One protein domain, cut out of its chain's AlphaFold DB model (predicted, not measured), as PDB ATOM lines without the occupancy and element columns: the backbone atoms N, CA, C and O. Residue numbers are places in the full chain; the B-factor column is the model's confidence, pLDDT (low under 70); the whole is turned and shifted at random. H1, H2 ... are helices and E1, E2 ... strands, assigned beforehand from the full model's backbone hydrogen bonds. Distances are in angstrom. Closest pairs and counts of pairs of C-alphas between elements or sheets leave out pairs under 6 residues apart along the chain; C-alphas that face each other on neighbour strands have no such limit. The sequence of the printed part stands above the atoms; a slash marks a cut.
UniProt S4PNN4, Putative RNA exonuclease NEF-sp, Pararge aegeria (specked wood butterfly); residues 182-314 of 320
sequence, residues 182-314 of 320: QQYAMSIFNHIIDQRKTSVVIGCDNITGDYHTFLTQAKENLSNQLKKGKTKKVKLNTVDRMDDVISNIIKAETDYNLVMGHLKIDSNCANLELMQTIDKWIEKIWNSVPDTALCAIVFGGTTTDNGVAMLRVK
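AT A GLANCE: This is residues 182 to 314 of the 320 residues of the protein "Putative RNA exonuclease NEF-sp" of Pararge aegeria (specked wood butterfly) (UniProt S4PNN4). A small sheet of three parallel strands, E2, E1, E3, is sandwiched between H2 over one face and H3 over the other, in three layers. Past the edge strand E3 comes a separate two-stranded hairpin, E4 and E5; H4 packs side by side with H3 through its residues 281 to 288, while the short H1 only grazes the sheet. Residues 223 to 230 and 268 to 273 stick out. The printed part has 133 residues, with four named helices and five named strands in the order H1 E1 H2 E2 H3 E3 H4 E4 E5, of mixed class. It is compact, with a radius of gyration of the C-alphas of 16.0 A and spans of 53 by 36 by 27 A.

HOW THE PARTS SIT: H1, residues 187 to 194, is on the sheet of E2, residues 235 to 238, E1, residues 199 to 203, and E3, residues 258 to 262, but only grazes it with residues 188 to 193. N 237 and O 201 are 2.8 A apart, within hydrogen-bond range, between E2 and E1; N 202 and O 260 are 2.8 A apart between E1 and E3. H2, residues 205 to 223, runs along the strands at a height over the sheet of 10.6 A; the closest C-alphas of H2 and E2 are those of Asp 205 and Thr 238, 5.6 A apart. E1, H2, E2 form a strand-helix-strand unit, two parallel neighbour strands with a helix between them along the chain, with a right-handed crossover. H3, residues 242 to 252, is on the opposite face at 8.2 A, along E1. E2, H3, E3 form a split unit, with E1 between its strands, also right-handed. H4, residues 272 to 288, touches H3 with residues 281 to 288 alone, the same way at a shallow tilt of 8 degrees; the closest C-alphas, of Ile 250 and Ser 288, are 6.2 A apart. E4, residues 294 to 299, and E5, residues 308 to 313, form an antiparallel hairpin, with N 299 and O 308 at 2.8 A. E3 and E4 are near each other. Every O i to N i+4 pair is within hydrogen-bond range in H1, H3 and H4; in H2, 14 of 15 are.

IN THESE COORDINATES: H1 begins at C-alpha 187, (194.566, 140.736, 170.241). H2 is 26.4 A long, H3 15.5 A and H4 24.7 A; E4 is 16.5 A and E5 17.0 A, ending at C-alpha 313, (198.182, 126.395, 186.158).

THE WHOLE: The C-alphas of Lys 227 and Leu 272, 53.0 A apart, are the two farthest apart. The printed part has no cut, and the link from H2 to E2, 11 residues, is long. The mean pLDDT of the printed part is 74.3; residues 182 to 196, 206, 208 to 233, 267 to 270 and 303 to 306 are under 70.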
ATOM      1  N   GLN A 182     188.528 149.068 169.969       49.53
ATOM      2  CA  GLN A 182     188.220 147.688 169.554       49.53
ATOM      3  C   GLN A 182     189.442 146.825 169.153       49.53
ATOM      4  O   GLN A 182     189.339 145.600 169.092       49.53
ATOM      5  N   GLN A 183     190.613 147.426 168.903       46.62
ATOM      6  CA  GLN A 183     191.833 146.723 168.480       46.62
ATOM      7  C   GLN A 183     192.417 145.772 169.542       46.62
ATOM      8  O   GLN A 183     192.954 144.728 169.172       46.62
ATOM      9  N   TYR A 184     192.306 146.082 170.842       47.62
ATOM     10  CA  TYR A 184     192.887 145.235 171.899       47.62
ATOM     11  C   TYR A 184     191.987 144.069 172.314       47.62
ATOM     12  O   TYR A 184     192.510 142.988 172.588       47.62
ATOM     13  N   ALA A 185     190.659 144.238 172.263       51.25
ATOM     14  CA  ALA A 185     189.698 143.153 172.502       51.25
ATOM     15  C   ALA A 185     189.953 141.945 171.576       51.25
ATOM     16  O   ALA A 185     189.705 140.797 171.936       51.25
ATOM     17  N   MET A 186     190.529 142.206 170.400       57.25
ATOM     18  CA  MET A 186     190.821 141.214 169.374       57.25
ATOM     19  C   MET A 186     192.247 140.655 169.406       57.25
ATOM     20  O   MET A 186     192.536 139.746 168.636       57.25
ATOM     21  N   SER A 187     193.147 141.138 170.272       64.06
ATOM     22  CA  SER A 187     194.566 140.736 170.241       64.06
ATOM     23  C   SER A 187     194.762 139.227 170.450       64.06
ATOM     24  O   SER A 187     195.492 138.590 169.686       64.06
ATOM     25  N   ILE A 188     194.042 138.629 171.408       69.31
ATOM     26  CA  ILE A 188     194.123 137.186 171.679       69.31
ATOM     27  C   ILE A 188     193.519 136.351 170.542       69.31
ATOM     28  O   ILE A 188     194.109 135.360 170.113       69.31
ATOM     29  N   PHE A 189     192.386 136.782 169.985       69.38
ATOM     30  CA  PHE A 189     191.724 136.090 168.881       69.38
ATOM     31  C   PHE A 189     192.510 136.216 167.572       69.38
ATOM     32  O   PHE A 189     192.615 135.239 166.839       69.38
ATOM     33  N   ASN A 190     193.124 137.371 167.306       66.06
ATOM     34  CA  ASN A 190     194.014 137.575 166.164       66.06
ATOM     35  C   ASN A 190     195.222 136.636 166.244       66.06
ATOM     36  O   ASN A 190     195.554 135.993 165.252       66.06
ATOM     37  N   HIS A 191     195.827 136.492 167.427       69.88
ATOM     38  CA  HIS A 191     196.922 135.547 167.634       69.88
ATOM     39  C   HIS A 191     196.474 134.089 167.439       69.88
ATOM     40  O   HIS A 191     197.163 133.304 166.798       69.88
ATOM     41  N   ILE A 192     195.289 133.715 167.926       69.94
ATOM     42  CA  ILE A 192     194.733 132.364 167.736       69.94
ATOM     43  C   ILE A 192     194.461 132.056 166.263       69.94
ATOM     44  O   ILE A 192     194.753 130.947 165.804       69.94
ATOM     45  N   ILE A 193     193.919 133.032 165.529       67.12
ATOM     46  CA  ILE A 193     193.666 132.936 164.089       67.12
ATOM     47  C   ILE A 193     194.990 132.761 163.335       67.12
ATOM     48  O   ILE A 193     195.092 131.857 162.504       67.12
ATOM     49  N   ASP A 194     196.007 133.566 163.658       66.69
ATOM     50  CA  ASP A 194     197.350 133.487 163.069       66.69
ATOM     51  C   ASP A 194     198.005 132.114 163.310       66.69
ATOM     52  O   ASP A 194     198.473 131.451 162.383       66.69
ATOM     53  N   GLN A 195     197.911 131.606 164.541       67.06
ATOM     54  CA  GLN A 195     198.453 130.306 164.950       67.06
ATOM     55  C   GLN A 195     197.585 129.104 164.518       67.06
ATOM     56  O   GLN A 195     197.892 127.961 164.861       67.06
ATOM     57  N   ARG A 196     196.499 129.330 163.760       65.38
ATOM     58  CA  ARG A 196     195.575 128.301 163.236       65.38
ATOM     59  C   ARG A 196     194.946 127.387 164.304       65.38
ATOM     60  O   ARG A 196     194.592 126.245 163.994       65.38
ATOM     61  N   LYS A 197     194.775 127.881 165.533       75.31
ATOM     62  CA  LYS A 197     194.177 127.140 166.659       75.31
ATOM     63  C   LYS A 197     192.649 127.276 166.679       75.31
ATOM     64  O   LYS A 197     192.099 128.260 166.184       75.31
ATOM     65  N   THR A 198     191.938 126.288 167.227       82.19
ATOM     66  CA  THR A 198     190.474 126.351 167.376       82.19
ATOM     67  C   THR A 198     190.099 127.110 168.646       82.19
ATOM     68  O   THR A 198     190.716 126.929 169.694       82.19
ATOM     69  N   SER A 199     189.086 127.974 168.567       85.56
ATOM     70  CA  SER A 199     188.560 128.684 169.735       85.56
ATOM     71  C   SER A 199     187.046 128.802 169.706       85.56
ATOM     72  O   SER A 199     186.434 128.861 168.631       85.56
ATOM     73  N   VAL A 200     186.459 128.845 170.898       87.56
ATOM     74  CA  VAL A 200     185.034 129.085 171.101       87.56
ATOM     75  C   VAL A 200     184.822 130.127 172.195       87.56
ATOM     76  O   VAL A 200     185.493 130.104 173.227       87.56
ATOM     77  N   VAL A 201     183.885 131.040 171.954       86.88
ATOM     78  CA  VAL A 201     183.357 131.964 172.961       86.88
ATOM     79  C   VAL A 201     181.937 131.531 173.293       86.88
ATOM     80  O   VAL A 201     181.122 131.340 172.389       86.88
ATOM     81  N   ILE A 202     181.661 131.358 174.579       87.88
ATOM     82  CA  ILE A 202     180.393 130.876 175.114       87.88
ATOM     83  C   ILE A 202     179.840 131.958 176.035       87.88
ATOM     84  O   ILE A 202     180.535 132.423 176.940       87.88
ATOM     85  N   GLY A 203     178.604 132.376 175.803       86.88
ATOM     86  CA  GLY A 203     177.971 133.416 176.603       86.88
ATOM     87  C   GLY A 203     176.488 133.543 176.299       86.88
ATOM     88  O   GLY A 203     175.962 132.872 175.411       86.88
ATOM     89  N   CYS A 204     175.824 134.418 177.045       79.19
ATOM     90  CA  CYS A 204     174.432 134.760 176.785       79.19
ATOM     91  C   CYS A 204     174.289 135.665 175.556       79.19
ATOM     92  O   CYS A 204     175.262 136.273 175.113       79.19
ATOM     93  N   ASP A 205     173.077 135.754 175.013       70.00
ATOM     94  CA  ASP A 205     172.780 136.405 173.723       70.00
ATOM     95  C   ASP A 205     173.250 137.871 173.660       70.00
ATOM     96  O   ASP A 205     173.843 138.331 172.683       70.00
ATOM     97  N   ASN A 206     173.105 138.588 174.776       68.12
ATOM     98  CA  ASN A 206     173.598 139.955 174.947       68.12
ATOM     99  C   ASN A 206     175.129 140.079 174.869       68.12
ATOM    100  O   ASN A 206     175.638 141.128 174.499       68.12
ATOM    101  N   ILE A 207     175.864 139.029 175.224       73.00
ATOM    102  CA  ILE A 207     177.327 138.999 175.243       73.00
ATOM    103  C   ILE A 207     177.862 138.500 173.901       73.00
ATOM    104  O   ILE A 207     178.799 139.072 173.342       73.00
ATOM    105  N   THR A 208     177.289 137.426 173.360       66.62
ATOM    106  CA  THR A 208     177.722 136.861 172.078       66.62
ATOM    107  C   THR A 208     177.395 137.784 170.906       66.62
ATOM    108  O   THR A 208     178.162 137.798 169.941       66.62
ATOM    109  N   GLY A 209     176.350 138.617 171.003       61.47
ATOM    110  CA  GLY A 209     176.065 139.697 170.051       61.47
ATOM    111  C   GLY A 209     177.188 140.741 169.947       61.47
ATOM    112  O   GLY A 209     177.601 141.102 168.838       61.47
ATOM    113  N   ASP A 210     177.766 141.152 171.080       68.69
ATOM    114  CA  ASP A 210     178.917 142.066 171.108       68.69
ATOM    115  C   ASP A 210     180.135 141.424 170.423       68.69
ATOM    116  O   ASP A 210     180.740 142.006 169.517       68.69
ATOM    117  N   TYR A 211     180.449 140.168 170.767       67.56
ATOM    118  CA  TYR A 211     181.537 139.421 170.123       67.56
ATOM    119  C   TYR A 211     181.302 139.177 168.629       67.56
ATOM    120  O   TYR A 211     182.260 139.201 167.854       67.56
ATOM    121  N   HIS A 212     180.060 138.964 168.191       66.31
ATOM    122  CA  HIS A 212     179.723 138.838 166.774       66.31
ATOM    123  C   HIS A 212     180.064 140.117 166.004       66.31
ATOM    124  O   HIS A 212     180.658 140.055 164.922       66.31
ATOM    125  N   THR A 213     179.748 141.269 166.593       65.44
ATOM    126  CA  THR A 213     180.056 142.587 166.030       65.44
ATOM    127  C   THR A 213     181.571 142.788 165.931       65.44
ATOM    128  O   THR A 213     182.083 143.089 164.848       65.44
ATOM    129  N   PHE A 214     182.312 142.504 167.009       66.31
ATOM    130  CA  PHE A 214     183.776 142.613 167.023       66.31
ATOM    131  C   PHE A 214     184.457 141.665 166.024       66.31
ATOM    132  O   PHE A 214     185.370 142.068 165.303       66.31
ATOM    133  N   LEU A 215     183.999 140.413 165.923       64.06
ATOM    134  CA  LEU A 215     184.566 139.421 165.004       64.06
ATOM    135  C   LEU A 215     184.256 139.717 163.531       64.06
ATOM    136  O   LEU A 215     185.036 139.329 162.657       64.06
ATOM    137  N   THR A 216     183.130 140.365 163.234       62.69
ATOM    138  CA  THR A 216     182.765 140.761 161.864       62.69
ATOM    139  C   THR A 216     183.627 141.933 161.399       62.69
ATOM    140  O   THR A 216     184.268 141.835 160.355       62.69
ATOM    141  N   GLN A 217     183.783 142.956 162.242       59.81
ATOM    142  CA  GLN A 217     184.679 144.092 161.987       59.81
ATOM    143  C   GLN A 217     186.155 143.662 161.887       59.81
ATOM    144  O   GLN A 217     186.907 144.144 161.039       59.81
ATOM    145  N   ALA A 218     186.587 142.700 162.710       56.91
ATOM    146  CA  ALA A 218     187.939 142.147 162.634       56.91
ATOM    147  C   ALA A 218     188.206 141.425 161.302       56.91
ATOM    148  O   ALA A 218     189.289 141.572 160.737       56.91
ATOM    149  N   LYS A 219     187.227 140.676 160.769       58.06
ATOM    150  CA  LYS A 219     187.346 140.020 159.454       58.06
ATOM    151  C   LYS A 219     187.446 141.023 158.316       58.06
ATOM    152  O   LYS A 219     188.245 140.800 157.414       58.06
ATOM    153  N   GLU A 220     186.672 142.104 158.358       55.50
ATOM    154  CA  GLU A 220     186.744 143.174 157.357       55.50
ATOM    155  C   GLU A 220     188.143 143.804 157.336       55.50
ATOM    156  O   GLU A 220     188.767 143.882 156.276       55.50
ATOM    157  N   ASN A 221     188.714 144.093 158.508       52.47
ATOM    158  CA  ASN A 221     190.079 144.615 158.632       52.47
ATOM    159  C   ASN A 221     191.167 143.616 158.178       52.47
ATOM    160  O   ASN A 221     192.136 144.020 157.534       52.47
ATOM    161  N   LEU A 222     191.008 142.315 158.461       49.28
ATOM    162  CA  LEU A 222     191.953 141.261 158.046       49.28
ATOM    163  C   LEU A 222     191.859 140.910 156.551       49.28
ATOM    164  O   LEU A 222     192.847 140.490 155.946       49.28
ATOM    165  N   SER A 223     190.677 141.056 155.944       50.19
ATOM    166  CA  SER A 223     190.425 140.707 154.538       50.19
ATOM    167  C   SER A 223     191.206 141.580 153.550       50.19
ATOM    168  O   SER A 223     191.562 141.115 152.468       50.19
ATOM    169  N   ASN A 224     191.601 142.784 153.973       48.56
ATOM    170  CA  ASN A 224     192.510 143.654 153.227       48.56
ATOM    171  C   ASN A 224     193.972 143.159 153.226       48.56
ATOM    172  O   ASN A 224     194.774 143.652 152.436       48.56
ATOM    173  N   GLN A 225     194.338 142.184 154.073       45.62
ATOM    174  CA  GLN A 225     195.725 141.732 154.246       45.62
ATOM    175  C   GLN A 225     196.016 140.288 153.802       45.62
ATOM    176  O   GLN A 225     197.187 139.941 153.663       45.62
ATOM    177  N   LEU A 226     195.021 139.430 153.531       41.66
ATOM    178  CA  LEU A 226     195.283 137.999 153.279       41.66
ATOM    179  C   LEU A 226     194.588 137.448 152.020       41.66
ATOM    180  O   LEU A 226     193.384 137.195 151.991       41.66
ATOM    181  N   LYS A 227     195.391 137.169 150.979       40.75
ATOM    182  CA  LYS A 227     195.002 136.338 149.825       40.75
ATOM    183  C   LYS A 227     194.729 134.890 150.270       40.75
ATOM    184  O   LYS A 227     195.570 134.268 150.904       40.75
ATOM    185  N   LYS A 228     193.571 134.366 149.846       45.47
ATOM    186  CA  LYS A 228     193.176 132.945 149.682       45.47
ATOM    187  C   LYS A 228     193.843 131.917 150.620       45.47
ATOM    188  O   LYS A 228     194.848 131.303 150.279       45.47
ATOM    189  N   GLY A 229     193.155 131.584 151.712       40.09
ATOM    190  CA  GLY A 229     193.381 130.361 152.491       40.09
ATOM    191  C   GLY A 229     192.318 130.216 153.581       40.09
ATOM    192  O   GLY A 229     192.069 131.166 154.310       40.09
ATOM    193  N   LYS A 230     191.633 129.065 153.648       45.12
ATOM    194  CA  LYS A 230     190.434 128.805 154.476       45.12
ATOM    195  C   LYS A 230     190.536 129.383 155.904       45.12
ATOM    196  O   LYS A 230     191.289 128.872 156.728       45.12
ATOM    197  N   THR A 231     189.708 130.383 156.214       47.56
ATOM    198  CA  THR A 231     189.534 130.947 157.563       47.56
ATOM    199  C   THR A 231     188.962 129.889 158.508       47.56
ATOM    200  O   THR A 231     187.793 129.517 158.374       47.56
ATOM    201  N   LYS A 232     189.742 129.411 159.482       52.97
ATOM    202  CA  LYS A 232     189.172 128.703 160.636       52.97
ATOM    203  C   LYS A 232     188.647 129.757 161.615       52.97
ATOM    204  O   LYS A 232     189.390 130.629 162.047       52.97
ATOM    205  N   LYS A 233     187.331 129.736 161.841       63.44
ATOM    206  CA  LYS A 233     186.566 130.778 162.543       63.44
ATOM    207  C   LYS A 233     186.595 130.530 164.055       63.44
ATOM    208  O   LYS A 233     186.333 129.405 164.474       63.44
ATOM    209  N   VAL A 234     186.823 131.583 164.845       72.12
ATOM    210  CA  VAL A 234     186.360 131.649 166.243       72.12
ATOM    211  C   VAL A 234     184.863 131.327 166.228       72.12
ATOM    212  O   VAL A 234     184.111 131.980 165.495       72.12
ATOM    213  N   LYS A 235     184.439 130.281 166.941       81.44
ATOM    214  CA  LYS A 235     183.018 129.928 167.039       81.44
ATOM    215  C   LYS A 235     182.377 130.698 168.187       81.44
ATOM    216  O   LYS A 235     182.987 130.863 169.235       81.44
ATOM    217  N   LEU A 236     181.144 131.144 167.983       80.31
ATOM    218  CA  LEU A 236     180.308 131.710 169.035       80.31
ATOM    219  C   LEU A 236     179.237 130.677 169.379       80.31
ATOM    220  O   LEU A 236     178.598 130.149 168.467       80.31
ATOM    221  N   ASN A 237     179.080 130.376 170.663       82.25
ATOM    222  CA  ASN A 237     178.025 129.520 171.183       82.25
ATOM    223  C   ASN A 237     177.159 130.346 172.138       82.25
ATOM    224  O   ASN A 237     177.609 130.716 173.223       82.25
ATOM    225  N   THR A 238     175.943 130.663 171.704       83.25
ATOM    226  CA  THR A 238     174.983 131.402 172.518       83.25
ATOM    227  C   THR A 238     174.149 130.434 173.344       83.25
ATOM    228  O   THR A 238     173.647 129.446 172.811       83.25
ATOM    229  N   VAL A 239     173.972 130.744 174.625       86.31
ATOM    230  CA  VAL A 239     173.115 129.989 175.547       86.31
ATOM    231  C   VAL A 239     172.203 130.921 176.344       86.31
ATOM    232  O   VAL A 239     172.541 132.079 176.572       86.31
ATOM    233  N   ASP A 240     171.065 130.415 176.810       79.38
ATOM    234  CA  ASP A 240     170.051 131.259 177.453       79.38
ATOM    235  C   ASP A 240     170.353 131.548 178.930       79.38
ATOM    236  O   ASP A 240     170.062 132.639 179.424       79.38
ATOM    237  N   ARG A 241     170.952 130.591 179.658       84.50
ATOM    238  CA  ARG A 241     171.207 130.710 181.104       84.50
ATOM    239  C   ARG A 241     172.693 130.657 181.439       84.50
ATOM    240  O   ARG A 241     173.483 129.991 180.776       84.50
ATOM    241  N   MET A 242     173.063 131.297 182.549       83.69
ATOM    242  CA  MET A 242     174.443 131.299 183.055       83.69
ATOM    243  C   MET A 242     174.959 129.886 183.369       83.69
ATOM    244  O   MET A 242     176.090 129.557 183.023       83.69
ATOM    245  N   ASP A 243     174.122 129.018 183.942       86.25
ATOM    246  CA  ASP A 243     174.485 127.618 184.216       86.25
ATOM    247  C   ASP A 243     174.793 126.818 182.937       86.25
ATOM    248  O   ASP A 243     175.647 125.920 182.929       86.25
ATOM    249  N   ASP A 244     174.131 127.170 181.833       87.12
ATOM    250  CA  ASP A 244     174.362 126.540 180.538       87.12
ATOM    251  C   ASP A 244     175.716 126.959 179.967       87.12
ATOM    252  O   ASP A 244     176.371 126.145 179.312       87.12
ATOM    253  N   VAL A 245     176.194 128.175 180.265       88.00
ATOM    254  CA  VAL A 245     177.542 128.624 179.879       88.00
ATOM    255  C   VAL A 245     178.579 127.683 180.483       88.00
ATOM    256  O   VAL A 245     179.410 127.143 179.757       88.00
ATOM    257  N   ILE A 246     178.485 127.412 181.787       91.06
ATOM    258  CA  ILE A 246     179.417 126.532 182.506       91.06
ATOM    259  C   ILE A 246     179.381 125.113 181.937       91.06
ATOM    260  O   ILE A 246     180.421 124.526 181.635       91.06
ATOM    261  N   SER A 247     178.179 124.579 181.717       89.62
ATOM    262  CA  SER A 247     177.994 123.239 181.151       89.62
ATOM    263  C   SER A 247     178.582 123.114 179.741       89.62
ATOM    264  O   SER A 247     179.110 122.064 179.374       89.62
ATOM    265  N   ASN A 248     178.510 124.179 178.941       89.06
ATOM    266  CA  ASN A 248     179.075 124.213 177.596       89.06
ATOM    267  C   ASN A 248     180.595 124.433 177.595       89.06
ATOM    268  O   ASN A 248     181.257 123.890 176.716       89.06
ATOM    269  N   ILE A 249     181.162 125.154 178.572       89.38
ATOM    270  CA  ILE A 249     182.625 125.272 178.744       89.38
ATOM    271  C   ILE A 249     183.239 123.891 178.961       89.38
ATOM    272  O   ILE A 249     184.168 123.520 178.251       89.38
ATOM    273  N   ILE A 250     182.664 123.115 179.884       88.56
ATOM    274  CA  ILE A 250     183.135 121.764 180.219       88.56
ATOM    275  C   ILE A 250     183.078 120.847 178.988       88.56
ATOM    276  O   ILE A 250     184.011 120.100 178.720       88.56
ATOM    277  N   LYS A 251     182.007 120.932 178.188       87.88
ATOM    278  CA  LYS A 251     181.876 120.149 176.946       87.88
ATOM    279  C   LYS A 251     182.843 120.593 175.846       87.88
ATOM    280  O   LYS A 251     183.233 119.780 175.020       87.88
ATOM    281  N   ALA A 252     183.187 121.877 175.797       85.75
ATOM    282  CA  ALA A 252     184.040 122.442 174.757       85.75
ATOM    283  C   ALA A 252     185.538 122.189 174.990       85.75
ATOM    284  O   ALA A 252     186.339 122.357 174.073       85.75
ATOM    285  N   GLU A 253     185.930 121.792 176.194       76.94
ATOM    286  CA  GLU A 253     187.326 121.582 176.570       76.94
ATOM    287  C   GLU A 253     188.068 120.601 175.645       76.94
ATOM    288  O   GLU A 253     189.211 120.853 175.267       76.94
ATOM    289  N   THR A 254     187.412 119.519 175.217       74.69
ATOM    290  CA  THR A 254     188.029 118.484 174.367       74.69
ATOM    291  C   THR A 254     188.215 118.915 172.915       74.69
ATOM    292  O   THR A 254     189.061 118.371 172.205       74.69
ATOM    293  N   ASP A 255     187.435 119.899 172.468       81.62
ATOM    294  CA  ASP A 255     187.262 120.214 171.049       81.62
ATOM    295  C   ASP A 255     187.989 121.506 170.630       81.62
ATOM    296  O   ASP A 255     188.199 121.758 169.433       81.62
ATOM    297  N   TYR A 256     188.376 122.347 171.597       85.56
ATOM    298  CA  TYR A 256     188.932 123.679 171.345       85.56
ATOM    299  C   TYR A 256     190.232 123.941 172.112       85.56
ATOM    300  O   TYR A 256     190.367 123.616 173.282       85.56
ATOM    301  N   ASN A 257     191.192 124.609 171.460       84.81
ATOM    302  CA  ASN A 257     192.446 125.021 172.100       84.81
ATOM    303  C   ASN A 257     192.280 126.220 173.049       84.81
ATOM    304  O   ASN A 257     193.090 126.389 173.956       84.81
ATOM    305  N   LEU A 258     191.286 127.079 172.801       87.31
ATOM    306  CA  LEU A 258     190.852 128.121 173.731       87.31
ATOM    307  C   LEU A 258     189.334 128.048 173.895       87.31
ATOM    308  O   LEU A 258     188.594 128.187 172.919       87.31
ATOM    309  N   VAL A 259     188.888 127.933 175.140       89.56
ATOM    310  CA  VAL A 259     187.485 128.075 175.529       89.56
ATOM    311  C   VAL A 259     187.359 129.333 176.380       89.56
ATOM    312  O   VAL A 259     188.031 129.459 177.399       89.56
ATOM    313  N   MET A 260     186.519 130.276 175.954       89.75
ATOM    314  CA  MET A 260     186.241 131.501 176.702       89.75
ATOM    315  C   MET A 260     184.770 131.538 177.108       89.75
ATOM    316  O   MET A 260     183.894 131.630 176.254       89.75
ATOM    317  N   GLY A 261     184.505 131.498 178.411       89.94
ATOM    318  CA  GLY A 261     183.194 131.790 178.978       89.94
ATOM    319  C   GLY A 261     183.096 133.252 179.382       89.94
ATOM    320  O   GLY A 261     183.931 133.711 180.157       89.94
ATOM    321  N   HIS A 262     182.094 133.979 178.893       88.88
ATOM    322  CA  HIS A 262     181.825 135.342 179.348       88.88
ATOM    323  C   HIS A 262     180.418 135.422 179.936       88.88
ATOM    324  O   HIS A 262     179.420 135.166 179.264       88.88
ATOM    325  N   LEU A 263     180.369 135.772 181.221       87.12
ATOM    326  CA  LEU A 263     179.168 135.926 182.028       87.12
ATOM    327  C   LEU A 263     179.061 137.382 182.474       87.12
ATOM    328  O   LEU A 263     180.042 137.959 182.943       87.12
ATOM    329  N   LYS A 264     177.866 137.963 182.359       84.00
ATOM    330  CA  LYS A 264     177.569 139.299 182.877       84.00
ATOM    331  C   LYS A 264     176.702 139.154 184.113       84.00
ATOM    332  O   LYS A 264     175.568 138.697 184.021       84.00
ATOM    333  N   ILE A 265     177.252 139.546 185.252       81.50
ATOM    334  CA  ILE A 265     176.583 139.488 186.547       81.50
ATOM    335  C   ILE A 265     176.167 140.910 186.920       81.50
ATOM    336  O   ILE A 265     176.971 141.833 186.799       81.50
ATOM    337  N   ASP A 266     174.916 141.096 187.337       75.69
ATOM    338  CA  ASP A 266     174.449 142.398 187.813       75.69
ATOM    339  C   ASP A 266     175.039 142.681 189.202       75.69
ATOM    340  O   ASP A 266     174.808 141.930 190.154       75.69
ATOM    341  N   SER A 267     175.814 143.761 189.318       65.50
ATOM    342  CA  SER A 267     176.478 144.170 190.560       65.50
ATOM    343  C   SER A 267     175.491 144.504 191.678       65.50
ATOM    344  O   SER A 267     175.836 144.362 192.848       65.50
ATOM    345  N   ASN A 268     174.257 144.892 191.340       64.94
ATOM    346  CA  ASN A 268     173.212 145.175 192.329       64.94
ATOM    347  C   ASN A 268     172.653 143.904 192.990       64.94
ATOM    348  O   ASN A 268     172.006 143.985 194.030       64.94
ATOM    349  N   CYS A 269     172.921 142.735 192.405       60.19
ATOM    350  CA  CYS A 269     172.479 141.430 192.890       60.19
ATOM    351  C   CYS A 269     173.604 140.648 193.593       60.19
ATOM    352  O   CYS A 269     173.434 139.466 193.886       60.19
ATOM    353  N   ALA A 270     174.756 141.279 193.849       65.06
ATOM    354  CA  ALA A 270     175.897 140.644 194.499       65.06
ATOM    355  C   ALA A 270     175.599 140.350 195.978       65.06
ATOM    356  O   ALA A 270     175.796 141.186 196.858       65.06
ATOM    357  N   ASN A 271     175.123 139.136 196.249       77.81
ATOM    358  CA  ASN A 271     174.908 138.607 197.588       77.81
ATOM    359  C   ASN A 271     175.806 137.380 197.844       77.81
ATOM    360  O   ASN A 271     176.477 136.863 196.946       77.81
ATOM    361  N   LEU A 272     175.829 136.911 199.094       81.69
ATOM    362  CA  LEU A 272     176.636 135.757 199.498       81.69
ATOM    363  C   LEU A 272     176.261 134.477 198.726       81.69
ATOM    364  O   LEU A 272     177.137 133.689 198.385       81.69
ATOM    365  N   GLU A 273     174.978 134.284 198.413       83.25
ATOM    366  CA  GLU A 273     174.477 133.114 197.676       83.25
ATOM    367  C   GLU A 273     175.003 133.067 196.234       83.25
ATOM    368  O   GLU A 273     175.378 132.009 195.720       83.25
ATOM    369  N   LEU A 274     175.081 134.227 195.583       83.38
ATOM    370  CA  LEU A 274     175.629 134.360 194.242       83.38
ATOM    371  C   LEU A 274     177.129 134.063 194.227       83.38
ATOM    372  O   LEU A 274     177.586 133.327 193.357       83.38
ATOM    373  N   MET A 275     177.882 134.552 195.216       83.56
ATOM    374  CA  MET A 275     179.311 134.239 195.345       83.56
ATOM    375  C   MET A 275     179.544 132.740 195.555       83.56
ATOM    376  O   MET A 275     180.359 132.147 194.857       83.56
ATOM    377  N   GLN A 276     178.744 132.091 196.405       86.75
ATOM    378  CA  GLN A 276     178.793 130.633 196.573       86.75
ATOM    379  C   GLN A 276     178.465 129.876 195.279       86.75
ATOM    380  O   GLN A 276     178.986 128.788 195.031       86.75
ATOM    381  N   THR A 277     177.580 130.427 194.449       88.00
ATOM    382  CA  THR A 277     177.247 129.847 193.145       88.00
ATOM    383  C   THR A 277     178.410 129.993 192.163       88.00
ATOM    384  O   THR A 277     178.751 129.031 191.475       88.00
ATOM    385  N   ILE A 278     179.071 131.155 192.148       88.31
ATOM    386  CA  ILE A 278     180.270 131.400 191.341       88.31
ATOM    387  C   ILE A 278     181.403 130.461 191.757       88.31
ATOM    388  O   ILE A 278     182.016 129.844 190.888       88.31
ATOM    389  N   ASP A 279     181.640 130.280 193.057       89.25
ATOM    390  CA  ASP A 279     182.661 129.354 193.559       89.25
ATOM    391  C   ASP A 279     182.398 127.922 193.073       89.25
ATOM    392  O   ASP A 279     183.300 127.264 192.552       89.25
ATOM    393  N   LYS A 280     181.136 127.468 193.121       91.06
ATOM    394  CA  LYS A 280     180.730 126.162 192.571       91.06
ATOM    395  C   LYS A 280     180.964 126.062 191.064       91.06
ATOM    396  O   LYS A 280     181.301 124.989 190.565       91.06
ATOM    397  N   TRP A 281     180.748 127.138 190.311       92.06
ATOM    398  CA  TRP A 281     181.028 127.157 188.874       92.06
ATOM    399  C   TRP A 281     182.529 127.079 188.586       92.06
ATOM    400  O   TRP A 281     182.939 126.294 187.732       92.06
ATOM    401  N   ILE A 282     183.342 127.843 189.319       90.00
ATOM    402  CA  ILE A 282     184.804 127.827 189.199       90.00
ATOM    403  C   ILE A 282     185.344 126.438 189.536       90.00
ATOM    404  O   ILE A 282     186.147 125.904 188.777       90.00
ATOM    405  N   GLU A 283     184.866 125.824 190.618       90.25
ATOM    406  CA  GLU A 283     185.264 124.475 191.024       90.25
ATOM    407  C   GLU A 283     184.931 123.436 189.942       90.25
ATOM    408  O   GLU A 283     185.776 122.612 189.589       90.25
ATOM    409  N   LYS A 284     183.731 123.504 189.350       90.81
ATOM    410  CA  LYS A 284     183.337 122.615 188.246       90.81
ATOM    411  C   LYS A 284     184.255 122.747 187.030       90.81
ATOM    412  O   LYS A 284     184.639 121.727 186.464       90.81
ATOM    413  N   ILE A 285     184.611 123.974 186.645       89.56
ATOM    414  CA  ILE A 285     185.530 124.223 185.525       89.56
ATOM    415  C   ILE A 285     186.934 123.726 185.878       89.56
ATOM    416  O   ILE A 285     187.546 122.994 185.109       89.56
ATOM    417  N   TRP A 286     187.447 124.076 187.056       88.75
ATOM    418  CA  TRP A 286     188.784 123.677 187.494       88.75
ATOM    419  C   TRP A 286     188.960 122.154 187.533       88.75
ATOM    420  O   TRP A 286     190.006 121.620 187.146       88.75
ATOM    421  N   ASN A 287     187.922 121.443 187.972       88.56
ATOM    422  CA  ASN A 287     187.932 119.990 188.042       88.56
ATOM    423  C   ASN A 287     187.834 119.326 186.665       88.56
ATOM    424  O   ASN A 287     188.389 118.239 186.515       88.56
ATOM    425  N   SER A 288     187.195 119.958 185.673       85.88
ATOM    426  CA  SER A 288     187.140 119.402 184.315       85.88
ATOM    427  C   SER A 288     188.465 119.559 183.572       85.88
ATOM    428  O   SER A 288     188.912 118.616 182.933       85.88
ATOM    429  N   VAL A 289     189.117 120.715 183.735       85.62
ATOM    430  CA  VAL A 289     190.285 121.126 182.947       85.62
ATOM    431  C   VAL A 289     191.479 120.161 183.114       85.62
ATOM    432  O   VAL A 289     191.746 119.724 184.241       85.62
ATOM    433  N   PRO A 290     192.261 119.859 182.053       82.31
ATOM    434  CA  PRO A 290     193.374 118.916 182.127       82.31
ATOM    435  C   PRO A 290     194.541 119.470 182.945       82.31
ATOM    436  O   PRO A 290     194.734 120.681 183.050       82.31
ATOM    437  N   ASP A 291     195.400 118.582 183.442       80.44
ATOM    438  CA  ASP A 291     196.550 118.956 184.280       80.44
ATOM    439  C   ASP A 291     197.620 119.787 183.557       80.44
ATOM    440  O   ASP A 291     198.532 120.293 184.189       80.44
ATOM    441  N   THR A 292     197.542 119.940 182.237       79.69
ATOM    442  CA  THR A 292     198.475 120.760 181.445       79.69
ATOM    443  C   THR A 292     197.861 122.073 180.970       79.69
ATOM    444  O   THR A 292     198.480 122.810 180.200       79.69
ATOM    445  N   ALA A 293     196.638 122.376 181.401       80.81
ATOM    446  CA  ALA A 293     195.913 123.546 180.948       80.81
ATOM    447  C   ALA A 293     196.024 124.730 181.916       80.81
ATOM    448  O   ALA A 293     196.178 124.609 183.134       80.81
ATOM    449  N   LEU A 294     195.935 125.916 181.318       84.62
ATOM    450  CA  LEU A 294     195.905 127.193 182.010       84.62
ATOM    451  C   LEU A 294     194.450 127.586 182.268       84.62
ATOM    452  O   LEU A 294     193.699 127.798 181.316       84.62
ATOM    453  N   CYS A 295     194.067 127.740 183.536       86.50
ATOM    454  CA  CYS A 295     192.765 128.282 183.909       86.50
ATOM    455  C   CYS A 295     192.922 129.739 184.367       86.50
ATOM    456  O   CYS A 295     193.705 130.052 185.271       86.50
ATOM    457  N   ALA A 296     192.177 130.637 183.725       88.19
ATOM    458  CA  ALA A 296     192.162 132.060 184.029       88.19
ATOM    459  C   ALA A 296     190.737 132.487 184.391       88.19
ATOM    460  O   ALA A 296     189.836 132.371 183.561       88.19
ATOM    461  N   ILE A 297     190.546 133.007 185.603       88.25
ATOM    462  CA  ILE A 297     189.278 133.596 186.042       88.25
ATOM    463  C   ILE A 297     189.481 135.103 186.168       88.25
ATOM    464  O   ILE A 297     190.362 135.564 186.895       88.25
ATOM    465  N   VAL A 298     188.679 135.876 185.437       86.75
ATOM    466  CA  VAL A 298     188.792 137.336 185.378       86.75
ATOM    467  C   VAL A 298     187.470 137.966 185.798       86.75
ATOM    468  O   VAL A 298     186.456 137.805 185.125       86.75
ATOM    469  N   PHE A 299     187.502 138.729 186.885       85.31
ATOM    470  CA  PHE A 299     186.433 139.627 187.301       85.31
ATOM    471  C   PHE A 299     186.738 141.022 186.755       85.31
ATOM    472  O   PHE A 299     187.671 141.682 187.208       85.31
ATOM    473  N   GLY A 300     185.965 141.467 185.761       74.56
ATOM    474  CA  GLY A 300     186.242 142.688 184.991       74.56
ATOM    475  C   GLY A 300     186.110 144.015 185.749       74.56
ATOM    476  O   GLY A 300     186.502 145.044 185.207       74.56
ATOM    477  N   GLY A 301     185.606 144.003 186.987       73.44
ATOM    478  CA  GLY A 301     185.322 145.219 187.754       73.44
ATOM    479  C   GLY A 301     184.139 146.013 187.191       73.44
ATOM    480  O   GLY A 301     183.386 145.525 186.345       73.44
ATOM    481  N   THR A 302     183.967 147.237 187.679       70.00
ATOM    482  CA  THR A 302     182.949 148.190 187.205       70.00
ATOM    483  C   THR A 302     183.642 149.415 186.599       70.00
ATOM    484  O   THR A 302     184.865 149.476 186.495       70.00
ATOM    485  N   THR A 303     182.882 150.430 186.186       62.41
ATOM    486  CA  THR A 303     183.462 151.713 185.753       62.41
ATOM    487  C   THR A 303     184.140 152.482 186.893       62.41
ATOM    488  O   THR A 303     184.955 153.365 186.626       62.41
ATOM    489  N   THR A 304     183.823 152.156 188.148       61.03
ATOM    490  CA  THR A 304     184.328 152.827 189.353       61.03
ATOM    491  C   THR A 304     185.330 151.987 190.140       61.03
ATOM    492  O   THR A 304     186.193 152.556 190.813       61.03
ATOM    493  N   ASP A 305     185.265 150.660 190.018       67.62
ATOM    494  CA  ASP A 305     186.011 149.711 190.844       67.62
ATOM    495  C   ASP A 305     186.968 148.854 190.015       67.62
ATOM    496  O   ASP A 305     186.671 148.445 188.891       67.62
ATOM    497  N   ASN A 306     188.131 148.549 190.592       67.12
ATOM    498  CA  ASN A 306     189.129 147.713 189.933       67.12
ATOM    499  C   ASN A 306     188.625 146.269 189.778       67.12
ATOM    500  O   ASN A 306     187.998 145.714 190.678       67.12
ATOM    501  N   GLY A 307     188.969 145.642 188.653       74.50
ATOM    502  CA  GLY A 307     188.806 144.203 188.464       74.50
ATOM    503  C   GLY A 307     189.850 143.379 189.223       74.50
ATOM    504  O   GLY A 307     190.876 143.891 189.672       74.50
ATOM    505  N   VAL A 308     189.602 142.075 189.324       76.12
ATOM    506  CA  VAL A 308     190.519 141.090 189.909       76.12
ATOM    507  C   VAL A 308     190.695 139.949 188.918       76.12
ATOM    508  O   VAL A 308     189.718 139.398 188.421       76.12
ATOM    509  N   ALA A 309     191.938 139.568 188.634       77.12
ATOM    510  CA  ALA A 309     192.248 138.412 187.802       77.12
ATOM    511  C   ALA A 309     193.036 137.387 188.617       77.12
ATOM    512  O   ALA A 309     194.031 137.728 189.257       77.12
ATOM    513  N   MET A 310     192.605 136.129 188.566       74.44
ATOM    514  CA  MET A 310     193.314 135.004 189.154       74.44
ATOM    515  C   MET A 310     193.726 134.032 188.052       74.44
ATOM    516  O   MET A 310     192.898 133.555 187.274       74.44
ATOM    517  N   LEU A 311     195.023 133.735 188.000       78.88
ATOM    518  CA  LEU A 311     195.613 132.810 187.041       78.88
ATOM    519  C   LEU A 311     196.194 131.612 187.792       78.88
ATOM    520  O   LEU A 311     197.014 131.782 188.700       78.88
ATOM    521  N   ARG A 312     195.783 130.401 187.415       76.06
ATOM    522  CA  ARG A 312     196.319 129.163 187.982       76.06
ATOM    523  C   ARG A 312     196.622 128.165 186.871       76.06
ATOM    524  O   ARG A 312     195.833 127.970 185.948       76.06
ATOM    525  N   VAL A 313     197.785 127.537 186.982       78.12
ATOM    526  CA  VAL A 313     198.182 126.395 186.158       78.12
ATOM    527  C   VAL A 313     197.941 125.160 187.007       78.12
ATOM    528  O   VAL A 313     198.414 125.101 188.145       78.12
ATOM    529  N   LYS A 314     197.163 124.209 186.492       75.38
ATOM    530  CA  LYS A 314     197.008 122.912 187.149       75.38
ATOM    531  C   LYS A 314     198.366 122.203 187.034       75.38
ATOM    532  O   LYS A 314     198.994 122.269 185.988       75.38
TER     533      LYS A 314